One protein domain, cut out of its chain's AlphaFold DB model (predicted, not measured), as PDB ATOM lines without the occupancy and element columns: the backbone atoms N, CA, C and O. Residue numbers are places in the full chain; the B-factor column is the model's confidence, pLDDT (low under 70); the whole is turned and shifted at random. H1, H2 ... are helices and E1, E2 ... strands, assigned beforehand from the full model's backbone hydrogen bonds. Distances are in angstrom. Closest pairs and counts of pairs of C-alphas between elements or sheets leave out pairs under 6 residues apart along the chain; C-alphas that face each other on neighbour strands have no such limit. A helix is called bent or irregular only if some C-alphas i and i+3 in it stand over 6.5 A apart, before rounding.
ATOM      1  N   VAL A  12     184.256 116.912 287.049       67.38
ATOM      2  CA  VAL A  12     183.562 118.202 287.170       67.38
ATOM      3  C   VAL A  12     182.797 118.533 285.889       67.38
ATOM      4  O   VAL A  12     181.635 118.935 285.968       67.38
ATOM      5  N   GLN A  13     183.391 118.322 284.709       66.62
ATOM      6  CA  GLN A  13     182.691 118.509 283.433       66.62
ATOM      7  C   GLN A  13     181.476 117.586 283.317       66.62
ATOM      8  O   GLN A  13     180.404 118.065 282.943       66.62
ATOM      9  N   ALA A  14     181.601 116.320 283.730       64.88
ATOM     10  CA  ALA A  14     180.514 115.346 283.698       64.88
ATOM     11  C   ALA A  14     179.297 115.749 284.555       64.88
ATOM     12  O   ALA A  14     178.173 115.394 284.217       64.88
ATOM     13  N   ILE A  15     179.498 116.511 285.639       72.31
ATOM     14  CA  ILE A  15     178.424 116.927 286.564       72.31
ATOM     15  C   ILE A  15     177.949 118.371 286.291       72.31
ATOM     16  O   ILE A  15     176.850 118.766 286.691       72.31
ATOM     17  N   SER A  16     178.747 119.179 285.586       74.12
ATOM     18  CA  SER A  16     178.502 120.617 285.378       74.12
ATOM     19  C   SER A  16     177.156 120.946 284.712       74.12
ATOM     20  O   SER A  16     176.505 121.931 285.080       74.12
ATOM     21  N   GLY A  17     176.706 120.107 283.774       72.62
ATOM     22  CA  GLY A  17     175.417 120.255 283.095       72.62
ATOM     23  C   GLY A  17     174.231 120.078 284.045       72.62
ATOM     24  O   GLY A  17     173.355 120.944 284.119       72.62
ATOM     25  N   ASP A  18     174.241 119.011 284.845       77.81
ATOM     26  CA  ASP A  18     173.197 118.732 285.839       77.81
ATOM     27  C   ASP A  18     173.184 119.767 286.974       77.81
ATOM     28  O   ASP A  18     172.114 120.150 287.467       77.81
ATOM     29  N   LEU A  19     174.357 120.282 287.360       78.44
ATOM     30  CA  LEU A  19     174.455 121.378 288.321       78.44
ATOM     31  C   LEU A  19     173.818 122.657 287.762       78.44
ATOM     32  O   LEU A  19     173.013 123.286 288.448       78.44
ATOM     33  N   SER A  20     174.116 123.009 286.507       83.31
ATOM     34  CA  SER A  20     173.526 124.173 285.829       83.31
ATOM     35  C   SER A  20     172.003 124.062 285.761       83.31
ATOM     36  O   SER A  20     171.288 125.005 286.100       83.31
ATOM     37  N   LEU A  21     171.500 122.881 285.403       86.94
ATOM     38  CA  LEU A  21     170.074 122.587 285.356       86.94
ATOM     39  C   LEU A  21     169.399 122.752 286.730       86.94
ATOM     40  O   LEU A  21     168.369 123.417 286.849       86.94
ATOM     41  N   THR A  22     170.006 122.187 287.776       88.44
ATOM     42  CA  THR A  22     169.492 122.251 289.153       88.44
ATOM     43  C   THR A  22     169.475 123.684 289.679       88.44
ATOM     44  O   THR A  22     168.493 124.106 290.294       88.44
ATOM     45  N   VAL A  23     170.526 124.462 289.402       91.00
ATOM     46  CA  VAL A  23     170.612 125.878 289.785       91.00
ATOM     47  C   VAL A  23     169.529 126.698 289.090       91.00
ATOM     48  O   VAL A  23     168.867 127.498 289.750       91.00
ATOM     49  N   LEU A  24     169.287 126.485 287.791       92.38
ATOM     50  CA  LEU A  24     168.207 127.171 287.071       92.38
ATOM     51  C   LEU A  24     166.828 126.827 287.642       92.38
ATOM     52  O   LEU A  24     165.998 127.721 287.819       92.38
ATOM     53  N   HIS A  25     166.591 125.556 287.969       93.06
ATOM     54  CA  HIS A  25     165.329 125.119 288.564       93.06
ATOM     55  C   HIS A  25     165.121 125.729 289.956       93.06
ATOM     56  O   HIS A  25     164.033 126.219 290.271       93.06
ATOM     57  N   TRP A  26     166.172 125.760 290.779       93.62
ATOM     58  CA  TRP A  26     166.146 126.400 292.091       93.62
ATOM     59  C   TRP A  26     165.896 127.909 291.985       93.62
ATOM     60  O   TRP A  26     165.014 128.424 292.670       93.62
ATOM     61  N   LEU A  27     166.608 128.604 291.086       93.19
ATOM     62  CA  LEU A  27     166.422 130.036 290.835       93.19
ATOM     63  C   LEU A  27     164.987 130.347 290.423       93.19
ATOM     64  O   LEU A  27     164.416 131.309 290.922       93.19
ATOM     65  N   PHE A  28     164.407 129.533 289.542       93.19
ATOM     66  CA  PHE A  28     163.019 129.684 289.120       93.19
ATOM     67  C   PHE A  28     162.034 129.479 290.283       93.19
ATOM     68  O   PHE A  28     161.137 130.298 290.481       93.19
ATOM     69  N   SER A  29     162.221 128.412 291.065       90.94
ATOM     70  CA  SER A  29     161.244 127.954 292.064       90.94
ATOM     71  C   SER A  29     161.276 128.744 293.374       90.94
ATOM     72  O   SER A  29     160.247 128.909 294.022       90.94
ATOM     73  N   MET A  30     162.451 129.221 293.790       91.62
ATOM     74  CA  MET A  30     162.636 129.845 295.108       91.62
ATOM     75  C   MET A  30     162.522 131.368 295.077       91.62
ATOM     76  O   MET A  30     162.449 132.003 296.129       91.62
ATOM     77  N   THR A  31     162.526 131.974 293.889       88.94
ATOM     78  CA  THR A  31     162.423 133.424 293.756       88.94
ATOM     79  C   THR A  31     160.976 133.858 293.503       88.94
ATOM     80  O   THR A  31     160.331 133.359 292.581       88.94
ATOM     81  N   PRO A  32     160.453 134.843 294.250       86.88
ATOM     82  CA  PRO A  32     159.206 135.510 293.891       86.88
ATOM     83  C   PRO A  32     159.422 136.631 292.858       86.88
ATOM     84  O   PRO A  32     158.465 137.291 292.458       86.88
ATOM     85  N   ASN A  33     160.669 136.911 292.451       93.81
ATOM     86  CA  ASN A  33     160.982 138.017 291.552       93.81
ATOM     87  C   ASN A  33     160.728 137.616 290.080       93.81
ATOM     88  O   ASN A  33     161.482 136.801 289.537       93.81
ATOM     89  N   PRO A  34     159.745 138.228 289.387       89.75
ATOM     90  CA  PRO A  34     159.386 137.849 288.018       89.75
ATOM     91  C   PRO A  34     160.512 138.104 287.007       89.75
ATOM     92  O   PRO A  34     160.601 137.417 285.990       89.75
ATOM     93  N   THR A  35     161.409 139.053 287.279       92.38
ATOM     94  CA  THR A  35     162.589 139.298 286.442       92.38
ATOM     95  C   THR A  35     163.572 138.136 286.541       92.38
ATOM     96  O   THR A  35     164.066 137.670 285.517       92.38
ATOM     97  N   VAL A  36     163.817 137.626 287.752       92.88
ATOM     98  CA  VAL A  36     164.705 136.471 287.962       92.88
ATOM     99  C   VAL A  36     164.090 135.214 287.347       92.88
ATOM    100  O   VAL A  36     164.790 134.491 286.642       92.88
ATOM    101  N   GLN A  37     162.777 135.006 287.497       92.19
ATOM    102  CA  GLN A  37     162.070 133.917 286.813       92.19
ATOM    103  C   GLN A  37     162.178 134.034 285.286       92.19
ATOM    104  O   GLN A  37     162.494 133.056 284.614       92.19
ATOM    105  N   SER A  38     161.999 135.235 284.724       92.69
ATOM    106  CA  SER A  38     162.163 135.494 283.287       92.69
ATOM    107  C   SER A  38     163.578 135.192 282.788       92.69
ATOM    108  O   SER A  38     163.740 134.701 281.669       92.69
ATOM    109  N   ILE A  39     164.605 135.498 283.585       92.56
ATOM    110  CA  ILE A  39     165.999 135.171 283.259       92.56
ATOM    111  C   ILE A  39     166.209 133.656 283.313       92.56
ATOM    112  O   ILE A  39     166.758 133.100 282.365       92.56
ATOM    113  N   ALA A  40     165.731 132.985 284.366       93.06
ATOM    114  CA  ALA A  40     165.855 131.538 284.520       93.06
ATOM    115  C   ALA A  40     165.184 130.782 283.359       93.06
ATOM    116  O   ALA A  40     165.820 129.937 282.737       93.06
ATOM    117  N   VAL A  41     163.951 131.154 282.991       92.69
ATOM    118  CA  VAL A  41     163.222 130.566 281.850       92.69
ATOM    119  C   VAL A  41     163.987 130.756 280.536       92.69
ATOM    120  O   VAL A  41     164.073 129.829 279.737       92.69
ATOM    121  N   GLN A  42     164.567 131.934 280.292       92.62
ATOM    122  CA  GLN A  42     165.366 132.168 279.083       92.62
ATOM    123  C   GLN A  42     166.695 131.408 279.094       92.62
ATOM    124  O   GLN A  42     167.159 130.995 278.036       92.62
ATOM    125  N   ALA A  43     167.318 131.224 280.259       91.00
ATOM    126  CA  ALA A  43     168.588 130.516 280.384       91.00
ATOM    127  C   ALA A  43     168.455 129.011 280.099       91.00
ATOM    128  O   ALA A  43     169.379 128.421 279.545       91.00
ATOM    129  N   VAL A  44     167.283 128.415 280.362       90.69
ATOM    130  CA  VAL A  44     166.956 127.028 279.967       90.69
ATOM    131  C   VAL A  44     167.139 126.803 278.457       90.69
ATOM    132  O   VAL A  44     167.503 125.712 278.033       90.69
ATOM    133  N   ALA A  45     166.969 127.841 277.632       88.12
ATOM    134  CA  ALA A  45     167.167 127.762 276.184       88.12
ATOM    135  C   ALA A  45     168.612 127.453 275.755       88.12
ATOM    136  O   ALA A  45     168.837 127.049 274.615       88.12
ATOM    137  N   GLY A  46     169.593 127.700 276.627       85.44
ATOM    138  CA  GLY A  46     171.012 127.439 276.375       85.44
ATOM    139  C   GLY A  46     171.511 126.116 276.950       85.44
ATOM    140  O   GLY A  46     172.719 125.915 277.007       85.44
ATOM    141  N   LEU A  47     170.618 125.252 277.439       86.12
ATOM    142  CA  LEU A  47     171.012 123.953 277.972       86.12
ATOM    143  C   LEU A  47     171.408 122.992 276.857       86.12
ATOM    144  O   LEU A  47     170.776 122.946 275.801       86.12
ATOM    145  N   ASP A  48     172.418 122.179 277.146       81.44
ATOM    146  CA  ASP A  48     172.889 121.146 276.236       81.44
ATOM    147  C   ASP A  48     171.762 120.144 275.891       81.44
ATOM    148  O   ASP A  48     171.019 119.730 276.789       81.44
ATOM    149  N   PRO A  49     171.617 119.724 274.618       80.44
ATOM    150  CA  PRO A  49     170.603 118.751 274.210       80.44
ATOM    151  C   PRO A  49     170.647 117.428 274.987       80.44
ATOM    152  O   PRO A  49     169.606 116.789 275.140       80.44
ATOM    153  N   SER A  50     171.810 117.014 275.497       80.94
ATOM    154  CA  SER A  50     171.941 115.812 276.333       80.94
ATOM    155  C   SER A  50     171.152 115.903 277.644       80.94
ATOM    156  O   SER A  50     170.699 114.885 278.164       80.94
ATOM    157  N   LEU A  51     170.900 117.117 278.147       84.12
ATOM    158  CA  LEU A  51     170.148 117.363 279.378       84.12
ATOM    159  C   LEU A  51     168.631 117.388 279.159       84.12
ATOM    160  O   LEU A  51     167.888 117.596 280.119       84.12
ATOM    161  N   LYS A  52     168.148 117.185 277.927       84.44
ATOM    162  CA  LYS A  52     166.732 117.352 277.566       84.44
ATOM    163  C   LYS A  52     165.790 116.553 278.467       84.44
ATOM    164  O   LYS A  52     164.863 117.129 279.021       84.44
ATOM    165  N   SER A  53     166.052 115.266 278.695       85.75
ATOM    166  CA  SER A  53     165.202 114.425 279.556       85.75
ATOM    167  C   SER A  53     165.169 114.905 281.010       85.75
ATOM    168  O   SER A  53     164.135 114.841 281.676       85.75
ATOM    169  N   ASN A  54     166.296 115.415 281.518       88.12
ATOM    170  CA  ASN A  54     166.374 115.971 282.865       88.12
ATOM    171  C   ASN A  54     165.649 117.323 282.942       88.12
ATOM    172  O   ASN A  54     164.956 117.586 283.927       88.12
ATOM    173  N   ALA A  55     165.776 118.155 281.906       87.69
ATOM    174  CA  ALA A  55     165.106 119.444 281.798       87.69
ATOM    175  C   ALA A  55     163.587 119.289 281.685       87.69
ATOM    176  O   ALA A  55     162.865 119.953 282.425       87.69
ATOM    177  N   GLU A  56     163.109 118.370 280.845       88.50
ATOM    178  CA  GLU A  56     161.701 117.966 280.772       88.50
ATOM    179  C   GLU A  56     161.189 117.578 282.163       88.50
ATOM    180  O   GLU A  56     160.222 118.152 282.655       88.50
ATOM    181  N   ARG A  57     161.888 116.679 282.864       88.88
ATOM    182  CA  ARG A  57     161.470 116.211 284.193       88.88
ATOM    183  C   ARG A  57     161.369 117.328 285.237       88.88
ATOM    184  O   ARG A  57     160.470 117.285 286.071       88.88
ATOM    185  N   LEU A  58     162.302 118.281 285.242       89.00
ATOM    186  CA  LEU A  58     162.349 119.347 286.251       89.00
ATOM    187  C   LEU A  58     161.445 120.537 285.915       89.00
ATOM    188  O   LEU A  58     160.870 121.137 286.817       89.00
ATOM    189  N   PHE A  59     161.315 120.889 284.636       88.88
ATOM    190  CA  PHE A  59     160.624 122.107 284.213       88.88
ATOM    191  C   PHE A  59     159.245 121.871 283.600       88.88
ATOM    192  O   PHE A  59     158.551 122.857 283.359       88.88
ATOM    193  N   ALA A  60     158.798 120.627 283.385       81.62
ATOM    194  CA  ALA A  60     157.429 120.308 282.952       81.62
ATOM    195  C   ALA A  60     156.389 120.480 284.082       81.62
ATOM    196  O   ALA A  60     155.542 119.618 284.319       81.62
ATOM    197  N   THR A  61     156.454 121.596 284.808       87.06
ATOM    198  CA  THR A  61     155.504 121.959 285.864       87.06
ATOM    199  C   THR A  61     154.507 122.997 285.355       87.06
ATOM    200  O   THR A  61     154.812 123.817 284.485       87.06
ATOM    201  N   ALA A  62     153.293 122.990 285.916       86.50
ATOM    202  CA  ALA A  62     152.258 123.954 285.545       86.50
ATOM    203  C   ALA A  62     152.712 125.407 285.780       86.50
ATOM    204  O   ALA A  62     152.460 126.268 284.938       86.50
ATOM    205  N   ASP A  63     153.433 125.664 286.874       89.50
ATOM    206  CA  ASP A  63     153.926 127.000 287.225       89.50
ATOM    207  C   ASP A  63     154.950 127.517 286.210       89.50
ATOM    208  O   ASP A  63     154.848 128.656 285.747       89.50
ATOM    209  N   PHE A  64     155.897 126.668 285.795       90.00
ATOM    210  CA  PHE A  64     156.857 127.020 284.750       90.00
ATOM    211  C   PHE A  64     156.157 127.339 283.434       90.00
ATOM    212  O   PHE A  64     156.431 128.373 282.819       90.00
ATOM    213  N   HIS A  65     155.195 126.505 283.040       88.81
ATOM    214  CA  HIS A  65     154.416 126.722 281.829       88.81
ATOM    215  C   HIS A  65     153.614 128.033 281.876       88.81
ATOM    216  O   HIS A  65     153.600 128.777 280.895       88.81
ATOM    217  N   VAL A  66     152.988 128.373 283.009       90.75
ATOM    218  CA  VAL A  66     152.249 129.637 283.179       90.75
ATOM    219  C   VAL A  66     153.173 130.844 283.025       90.75
ATOM    220  O   VAL A  66     152.827 131.793 282.310       90.75
ATOM    221  N   VAL A  67     154.353 130.816 283.652       91.81
ATOM    222  CA  VAL A  67     155.329 131.907 283.543       91.81
ATOM    223  C   VAL A  67     155.841 132.027 282.110       91.81
ATOM    224  O   VAL A  67     155.765 133.111 281.534       91.81
ATOM    225  N   TRP A  68     156.289 130.926 281.502       92.94
ATOM    226  CA  TRP A  68     156.753 130.906 280.114       92.94
ATOM    227  C   TRP A  68     155.690 131.442 279.146       92.94
ATOM    228  O   TRP A  68     155.970 132.347 278.355       92.94
ATOM    229  N   LYS A  69     154.442 130.974 279.267       90.44
ATOM    230  CA  LYS A  69     153.316 131.398 278.427       90.44
ATOM    231  C   LYS A  69     153.012 132.888 278.595       90.44
ATOM    232  O   LYS A  69     152.745 133.583 277.615       90.44
ATOM    233  N   SER A  70     153.074 133.394 279.827       92.38
ATOM    234  CA  SER A  70     152.910 134.822 280.119       92.38
ATOM    235  C   SER A  70     154.008 135.662 279.459       92.38
ATOM    236  O   SER A  70     153.701 136.657 278.805       92.38
ATOM    237  N   LEU A  71     155.274 135.241 279.568       93.50
ATOM    238  CA  LEU A  71     156.402 135.917 278.915       93.50
ATOM    239  C   LEU A  71     156.230 135.933 277.393       93.50
ATOM    240  O   LEU A  71     156.416 136.969 276.763       93.50
ATOM    241  N   LEU A  72     155.822 134.809 276.812       92.38
ATOM    242  CA  LEU A  72     155.673 134.671 275.374       92.38
ATOM    243  C   LEU A  72     154.538 135.539 274.819       92.38
ATOM    244  O   LEU A  72     154.784 136.418 273.996       92.38
ATOM    245  N   TYR A  73     153.311 135.346 275.305       90.44
ATOM    246  CA  TYR A  73     152.135 136.009 274.735       90.44
ATOM    247  C   TYR A  73     151.963 137.458 275.160       90.44
ATOM    248  O   TYR A  73     151.447 138.250 274.381       90.44
ATOM    249  N   LYS A  74     152.325 137.809 276.400       90.31
ATOM    250  CA  LYS A  74     152.076 139.164 276.912       90.31
ATOM    251  C   LYS A  74     153.250 140.101 276.699       90.31
ATOM    252  O   LYS A  74     153.048 141.308 276.752       90.31
ATOM    253  N   GLN A  75     154.464 139.569 276.541       92.75
ATOM    254  CA  GLN A  75     155.658 140.407 276.439       92.75
ATOM    255  C   GLN A  75     156.323 140.344 275.074       92.75
ATOM    256  O   GLN A  75     156.887 141.352 274.691       92.75
ATOM    257  N   CYS A  76     156.291 139.219 274.356       93.25
ATOM    258  CA  CYS A  76     157.060 139.067 273.114       93.25
ATOM    259  C   CYS A  76     156.216 139.038 271.837       93.25
ATOM    260  O   CYS A  76     156.775 139.199 270.752       93.25
ATOM    261  N   LEU A  77     154.904 138.834 271.948       92.31
ATOM    262  CA  LEU A  77     154.004 138.699 270.807       92.31
ATOM    263  C   LEU A  77     152.869 139.720 270.869       92.31
ATOM    264  O   LEU A  77     152.371 140.061 271.939       92.31
ATOM    265  N   GLN A  78     152.428 140.151 269.694       90.94
ATOM    266  CA  GLN A  78     151.199 140.901 269.489       90.94
ATOM    267  C   GLN A  78     150.235 140.044 268.671       90.94
ATOM    268  O   GLN A  78     150.618 139.466 267.655       90.94
ATOM    269  N   PHE A  79     148.985 139.936 269.115       87.06
ATOM    270  CA  PHE A  79     147.953 139.249 268.346       87.06
ATOM    271  C   PHE A  79     147.495 140.141 267.188       87.06
ATOM    272  O   PHE A  79     147.139 141.298 267.414       87.06
ATOM    273  N   SER A  80     147.530 139.615 265.962       80.94
ATOM    274  CA  SER A  80     146.962 140.286 264.794       80.94
ATOM    275  C   SER A  80     145.496 139.897 264.646       80.94
ATOM    276  O   SER A  80     145.172 138.730 264.417       80.94
ATOM    277  N   ASP A  81     144.614 140.896 264.685       74.50
ATOM    278  CA  ASP A  81     143.177 140.716 264.442       74.50
ATOM    279  C   ASP A  81     142.887 140.185 263.025       74.50
ATOM    280  O   ASP A  81     141.812 139.658 262.749       74.50
ATOM    281  N   HIS A  82     143.848 140.318 262.107       58.00
ATOM    282  CA  HIS A  82     143.736 139.879 260.722       58.00
ATOM    283  C   HIS A  82     144.437 138.523 260.577       58.00
ATOM    284  O   HIS A  82     145.649 138.461 260.369       58.00
ATOM    285  N   GLY A  83     143.670 137.439 260.725       62.72
ATOM    286  CA  GLY A  83     144.119 136.069 260.440       62.72
ATOM    287  C   GLY A  83     144.378 135.176 261.656       62.72
ATOM    288  O   GLY A  83     144.685 134.006 261.465       62.72
ATOM    289  N   GLY A  84     144.239 135.681 262.888       75.69
ATOM    290  CA  GLY A  84     144.423 134.865 264.095       75.69
ATOM    291  C   GLY A  84     145.875 134.448 264.356       75.69
ATOM    292  O   GLY A  84     146.109 133.429 264.998       75.69
ATOM    293  N   ILE A  85     146.837 135.228 263.854       81.56
ATOM    294  CA  ILE A  85     148.274 134.922 263.889       81.56
ATOM    295  C   ILE A  85     148.990 135.890 264.836       81.56
ATOM    296  O   ILE A  85     148.613 137.059 264.959       81.56
ATOM    297  N   TYR A  86     150.041 135.422 265.503       88.19
ATOM    298  CA  TYR A  86     150.888 136.254 266.352       88.19
ATOM    299  C   TYR A  86     152.037 136.882 265.560       88.19
ATOM    300  O   TYR A  86     152.659 136.241 264.714       88.19
ATOM    301  N   MET A  87     152.357 138.136 265.869       89.50
ATOM    302  CA  MET A  87     153.506 138.852 265.318       89.50
ATOM    303  C   MET A  87     154.542 139.117 266.418       89.50
ATOM    304  O   MET A  87     154.154 139.497 267.529       89.50
ATOM    305  N   PRO A  88     155.847 138.937 266.147       91.00
ATOM    306  CA  PRO A  88     156.905 139.357 267.061       91.00
ATOM    307  C   PRO A  88     156.837 140.858 267.358       91.00
ATOM    308  O   PRO A  88     156.691 141.670 266.445       91.00
ATOM    309  N   LEU A  89     156.982 141.234 268.629       91.62
ATOM    310  CA  LEU A  89     157.133 142.639 269.013       91.62
ATOM    311  C   LEU A  89     158.548 143.146 268.661       91.62
ATOM    312  O   LEU A  89     159.524 142.485 269.036       91.62
ATOM    313  N   PRO A  90     158.683 144.317 268.002       89.56
ATOM    314  CA  PRO A  90     159.986 144.872 267.637       89.56
ATOM    315  C   PRO A  90     160.903 145.092 268.847       89.56
ATOM    316  O   PRO A  90     160.476 145.620 269.876       89.56
ATOM    317  N   GLY A  91     162.176 144.717 268.718       90.12
ATOM    318  CA  GLY A  91     163.199 144.864 269.761       90.12
ATOM    319  C   GLY A  91     163.211 143.750 270.816       90.12
ATOM    320  O   GLY A  91     164.044 143.773 271.726       90.12
ATOM    321  N   LEU A  92     162.304 142.771 270.719       92.81
ATOM    322  CA  LEU A  92     162.213 141.623 271.629       92.81
ATOM    323  C   LEU A  92     162.541 140.288 270.949       92.81
ATOM    324  O   LEU A  92     162.296 139.225 271.520       92.81
ATOM    325  N   GLU A  93     163.150 140.328 269.765       90.38
ATOM    326  CA  GLU A  93     163.424 139.174 268.909       90.38
ATOM    327  C   GLU A  93     164.323 138.146 269.603       90.38
ATOM    328  O   GLU A  93     164.012 136.959 269.622       90.38
ATOM    329  N   THR A  94     165.405 138.592 270.247       89.88
ATOM    330  CA  THR A  94     166.322 137.706 270.989       89.88
ATOM    331  C   THR A  94     165.637 137.050 272.186       89.88
ATOM    332  O   THR A  94     165.904 135.894 272.511       89.88
ATOM    333  N   LYS A  95     164.738 137.778 272.860       93.19
ATOM    334  CA  LYS A  95     163.969 137.226 273.979       93.19
ATOM    335  C   LYS A  95     162.973 136.185 273.475       93.19
ATOM    336  O   LYS A  95     162.887 135.108 274.060       93.19
ATOM    337  N   LEU A  96     162.271 136.486 272.382       92.94
ATOM    338  CA  LEU A  96     161.351 135.562 271.726       92.94
ATOM    339  C   LEU A  96     162.072 134.288 271.269       92.94
ATOM    340  O   LEU A  96     161.614 133.199 271.592       92.94
ATOM    341  N   GLU A  97     163.229 134.408 270.609       92.00
ATOM    342  CA  GLU A  97     164.058 133.269 270.182       92.00
ATOM    343  C   GLU A  97     164.369 132.339 271.357       92.00
ATOM    344  O   GLU A  97     164.091 131.141 271.287       92.00
ATOM    345  N   ARG A  98     164.869 132.890 272.471       91.94
ATOM    346  CA  ARG A  98     165.189 132.108 273.673       91.94
ATOM    347  C   ARG A  98     163.953 131.443 274.269       91.94
ATOM    348  O   ARG A  98     164.027 130.292 274.681       91.94
ATOM    349  N   LEU A  99     162.812 132.127 274.313       93.12
ATOM    350  CA  LEU A  99     161.569 131.535 274.819       93.12
ATOM    351  C   LEU A  99     161.079 130.386 273.929       93.12
ATOM    352  O   LEU A  99     160.687 129.344 274.456       93.12
ATOM    353  N   LEU A 100     161.146 130.537 272.605       91.56
ATOM    354  CA  LEU A 100     160.794 129.475 271.660       91.56
ATOM    355  C   LEU A 100     161.735 128.280 271.811       91.56
ATOM    356  O   LEU A 100     161.277 127.148 271.927       91.56
ATOM    357  N   ARG A 101     163.044 128.512 271.904       90.12
ATOM    358  CA  ARG A 101     164.023 127.444 272.123       90.12
ATOM    359  C   ARG A 101     163.877 126.768 273.488       90.12
ATOM    360  O   ARG A 101     164.004 125.550 273.566       90.12
ATOM    361  N   CYS A 102     163.546 127.513 274.543       90.56
ATOM    362  CA  CYS A 102     163.227 126.958 275.861       90.56
ATOM    363  C   CYS A 102     162.092 125.925 275.772       90.56
ATOM    364  O   CYS A 102     162.221 124.824 276.304       90.56
ATOM    365  N   ALA A 103     161.034 126.219 275.011       89.06
ATOM    366  CA  ALA A 103     159.960 125.253 274.792       89.06
ATOM    367  C   ALA A 103     160.412 123.990 274.042       89.06
ATOM    368  O   ALA A 103     159.903 122.911 274.333       89.06
ATOM    369  N   ILE A 104     161.400 124.086 273.141       86.94
ATOM    370  CA  ILE A 104     161.999 122.906 272.489       86.94
ATOM    371  C   ILE A 104     162.739 122.043 273.521       86.94
ATOM    372  O   ILE A 104     162.591 120.821 273.524       86.94
ATOM    373  N   VAL A 105     163.537 122.673 274.391       85.50
ATOM    374  CA  VAL A 105     164.359 121.990 275.407       85.50
ATOM    375  C   VAL A 105     163.494 121.283 276.449       85.50
ATOM    376  O   VAL A 105     163.773 120.140 276.789       85.50
ATOM    377  N   VAL A 106     162.425 121.926 276.919       84.62
ATOM    378  CA  VAL A 106     161.495 121.343 277.908       84.62
ATOM    379  C   VAL A 106     160.408 120.485 277.233       84.62
ATOM    380  O   VAL A 106     159.520 119.967 277.898       84.62
ATOM    381  N   ALA A 107     160.482 120.319 275.906       78.62
ATOM    382  CA  ALA A 107     159.549 119.554 275.075       78.62
ATOM    383  C   ALA A 107     158.071 119.864 275.328       78.62
ATOM    384  O   ALA A 107     157.223 118.973 275.370       78.62
ATOM    385  N   TYR A 108     157.755 121.150 275.445       77.62
ATOM    386  CA  TYR A 108     156.368 121.575 275.421       77.62
ATOM    387  C   TYR A 108     155.813 121.380 274.014       77.62
ATOM    388  O   TYR A 108     156.226 122.058 273.075       77.62
ATOM    389  N   ASP A 109     154.868 120.451 273.881       66.31
ATOM    390  CA  ASP A 109     154.142 120.208 272.635       66.31
ATOM    391  C   ASP A 109     153.042 121.266 272.472       66.31
ATOM    392  O   ASP A 109     151.846 121.026 272.650       66.31
ATOM    393  N   TYR A 110     153.486 122.509 272.280       68.69
ATOM    394  CA  TYR A 110     152.637 123.687 272.275       68.69
ATOM    395  C   TYR A 110     152.873 124.509 271.012       68.69
ATOM    396  O   TYR A 110     153.945 125.066 270.791       68.69
ATOM    397  N   TRP A 111     151.831 124.591 270.195       69.31
ATOM    398  CA  TRP A 111     151.856 125.191 268.863       69.31
ATOM    399  C   TRP A 111     151.476 126.662 268.930       69.31
ATOM    400  O   TRP A 111     150.507 127.033 269.601       69.31
ATOM    401  N   ILE A 112     152.213 127.497 268.201       75.88
ATOM    402  CA  ILE A 112     151.902 128.917 268.061       75.88
ATOM    403  C   ILE A 112     152.171 129.333 266.624       75.88
ATOM    404  O   ILE A 112     153.306 129.256 266.148       75.88
ATOM    405  N   ASP A 113     151.132 129.836 265.968       80.69
ATOM    406  CA  ASP A 113     151.252 130.432 264.646       80.69
ATOM    407  C   ASP A 113     151.852 131.833 264.805       80.69
ATOM    408  O   ASP A 113     151.175 132.789 265.192       80.69
ATOM    409  N   ILE A 114     153.162 131.925 264.582       84.38
ATOM    410  CA  ILE A 114     153.930 133.174 264.621       84.38
ATOM    411  C   ILE A 114     154.356 133.515 263.200       84.38
ATOM    412  O   ILE A 114     155.021 132.707 262.559       84.38
ATOM    413  N   VAL A 115     154.032 134.709 262.708       83.56
ATOM    414  CA  VAL A 115     154.570 135.181 261.425       83.56
ATOM    415  C   VAL A 115     156.072 135.438 261.593       83.56
ATOM    416  O   VAL A 115     156.442 136.226 262.471       83.56
ATOM    417  N   PRO A 116     156.952 134.816 260.782       80.94
ATOM    418  CA  PRO A 116     158.368 135.150 260.788       80.94
ATOM    419  C   PRO A 116     158.548 136.650 260.511       80.94
ATOM    420  O   PRO A 116     157.922 137.182 259.589       80.94
ATOM    421  N   PRO A 117     159.362 137.366 261.300       78.38
ATOM    422  CA  PRO A 117     159.588 138.779 261.048       78.38
ATOM    423  C   PRO A 117     160.348 138.951 259.726       78.38
ATOM    424  O   PRO A 117     161.204 138.134 259.395       78.38
ATOM    425  N   GLN A 118     160.103 140.044 258.996       72.94
ATOM    426  CA  GLN A 118     160.866 140.403 257.783       72.94
ATOM    427  C   GLN A 118     162.289 140.916 258.102       72.94
ATOM    428  O   GLN A 118     162.830 141.755 257.389       72.94
ATOM    429  N   THR A 119     162.871 140.483 259.218       71.12
ATOM    430  CA  THR A 119     164.177 140.934 259.702       71.12
ATOM    431  C   THR A 119     165.264 139.931 259.333       71.12
ATOM    432  O   THR A 119     164.998 138.746 259.150       71.12
ATOM    433  N   ASP A 120     166.523 140.377 259.331       74.88
ATOM    434  CA  ASP A 120     167.692 139.517 259.087       74.88
ATOM    435  C   ASP A 120     168.004 138.553 260.257       74.88
ATOM    436  O   ASP A 120     169.064 137.925 260.302       74.88
ATOM    437  N   ASN A 121     167.108 138.419 261.246       82.44
ATOM    438  CA  ASN A 121     167.318 137.558 262.409       82.44
ATOM    439  C   ASN A 121     166.976 136.093 262.093       82.44
ATOM    440  O   ASN A 121     165.960 135.547 262.531       82.44
ATOM    441  N   ILE A 122     167.877 135.447 261.355       83.00
ATOM    442  CA  ILE A 122     167.750 134.052 260.911       83.00
ATOM    443  C   ILE A 122     167.576 133.087 262.100       83.00
ATOM    444  O   ILE A 122     166.848 132.103 261.990       83.00
ATOM    445  N   ALA A 123     168.184 133.368 263.259       85.81
ATOM    446  CA  ALA A 123     168.057 132.517 264.446       85.81
ATOM    447  C   ALA A 123     166.622 132.494 264.998       85.81
ATOM    448  O   ALA A 123     166.113 131.431 265.352       85.81
ATOM    449  N   LEU A 124     165.947 133.648 265.034       88.25
ATOM    450  CA  LEU A 124     164.539 133.714 265.425       88.25
ATOM    451  C   LEU A 124     163.650 132.986 264.411       88.25
ATOM    452  O   LEU A 124     162.786 132.211 264.813       88.25
ATOM    453  N   VAL A 125     163.883 133.199 263.115       86.88
ATOM    454  CA  VAL A 125     163.146 132.521 262.036       86.88
ATOM    455  C   VAL A 125     163.267 130.996 262.168       86.88
ATOM    456  O   VAL A 125     162.256 130.296 262.179       86.88
ATOM    457  N   ALA A 126     164.480 130.479 262.382       85.75
ATOM    458  CA  ALA A 126     164.721 129.055 262.609       85.75
ATOM    459  C   ALA A 126     163.983 128.519 263.852       85.75
ATOM    460  O   ALA A 126     163.355 127.461 263.791       85.75
ATOM    461  N   SER A 127     164.002 129.257 264.966       88.56
ATOM    462  CA  SER A 127     163.283 128.880 266.192       88.56
ATOM    463  C   SER A 127     161.757 128.923 266.036       88.56
ATOM    464  O   SER A 127     161.067 128.101 266.639       88.56
ATOM    465  N   ILE A 128     161.218 129.830 265.211       86.69
ATOM    466  CA  ILE A 128     159.793 129.858 264.850       86.69
ATOM    467  C   ILE A 128     159.430 128.603 264.048       86.69
ATOM    468  O   ILE A 128     158.512 127.883 264.438       86.69
ATOM    469  N   TYR A 129     160.181 128.272 262.993       82.19
ATOM    470  CA  TYR A 129     159.905 127.082 262.177       82.19
ATOM    471  C   TYR A 129     160.063 125.768 262.947       82.19
ATOM    472  O   TYR A 129     159.299 124.822 262.744       82.19
ATOM    473  N   ALA A 130     161.009 125.708 263.885       85.00
ATOM    474  CA  ALA A 130     161.125 124.583 264.803       85.00
ATOM    475  C   ALA A 130     159.855 124.411 265.667       85.00
ATOM    476  O   ALA A 130     159.457 123.285 265.967       85.00
ATOM    477  N   GLN A 131     159.176 125.496 266.039       83.81
ATOM    478  CA  GLN A 131     157.981 125.443 266.889       83.81
ATOM    479  C   GLN A 131     156.664 125.230 266.135       83.81
ATOM    480  O   GLN A 131     155.720 124.694 266.710       83.81
ATOM    481  N   GLN A 132     156.580 125.609 264.859       76.06
ATOM    482  CA  GLN A 132     155.310 125.587 264.123       76.06
ATOM    483  C   GLN A 132     154.756 124.177 263.859       76.06
ATOM    484  O   GLN A 132     153.539 124.009 263.847       76.06
ATOM    485  N   GLY A 133     155.607 123.151 263.744       64.94
ATOM    486  CA  GLY A 133     155.184 121.756 263.560       64.94
ATOM    487  C   GLY A 133     154.357 121.498 262.279       64.94
ATOM    488  O   GLY A 133     153.880 122.419 261.621       64.94
TER     489      GLY A 133
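Overview. This is residues 12 to 133 of the 522 residues of an uncharacterized protein of Armillaria solidipes (UniProt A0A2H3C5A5). Look for an elongated body of helices with H5 in its middle: H2 and H4 cover one side of H5, H6 covers another, and H1 with H3 makes one end of the long axis. The small strand hairpin E1 and E2 makes the other end, and an unnamed stretch, residues 106 to 121, leads back from the end of H5 to H6. The printed part has 122 residues, with six named helices and two named strands in the order H1, H2, H3, H4, E1, E2, H5, H6; the sheet, E1 then E2, is antiparallel, and the class is mostly helix. The whole is compact, with a radius of gyration of the C-alphas of 14.6 A, and spans 50 by 28 by 24 A.

Along the chain. Find C-alpha 12 at (183.562, 118.202, 287.170); from there H1 runs through residues 12 to 30, 25.2 A long, with a kink of 27 degrees near residue 19. H2 is residues 34 to 46, 19.5 A, and H3 is residues 49 to 59, 14.5 A. H1 and H3 are irregular: C-alphas 14 and 17 are 7.1 A apart, and C-alphas 50 and 53 are 7.6 A apart. H4, residues 62 to 76, is 20.1 A long; it is neither bent nor irregular, but only just: C-alphas 73 and 76 are 6.0 A apart. E1 is residues 77 to 80, 9.4 A, and E2 is residues 85 to 88, 10.2 A. H5, residues 93 to 105, begins at C-alpha 93 (163.424, 139.174, 268.909) and is 18.4 A long. H6, residues 122 to 132, is 15.4 A long and ends at C-alpha 132 (155.310, 125.587, 264.123).

Arrangement. Begin at the hub, H5, which touches four helices. It touches residues 41 to 46 of H2 at a steep tilt of 66 degrees, the closest C-alphas being those of Ala 45 and Cys 102, 4.0 A. It touches H4 at a shallow tilt of 26 degrees, opposite ways, Cys 76 and Leu 96 having the closest C-alphas, 5.7 A. It touches H6 at a steep tilt of 43 degrees, the closest C-alphas, of Glu 97 and Leu 124, 4.8 A apart. With residue 105 alone it touches H3, the C-alphas of Lys 52 and Val 105 being closest at 5.6 A. H1 and H2 form a helical hairpin, closest at the C-alphas of Phe 28 and Gln 37, 4.9 A. In the hairpin E1 and E2, find N 78 and O 87 within hydrogen-bond range at 2.8 A. H4, H5 and H6 have every O i to N i+4 pair within hydrogen-bond range; H1 has 13 of 15, H2 7 of 9 and H3 5 of 7.

Size, cuts and confidence. The C-alphas of Val 12 and His 82 are the two farthest apart, 52.5 A. The printed part has no cut, and the link from H5 to H6 is long. Mean pLDDT of the printed part is 85.4; look for values under 70 at residues 12 to 14, 82 to 83, 109 to 111 and 133.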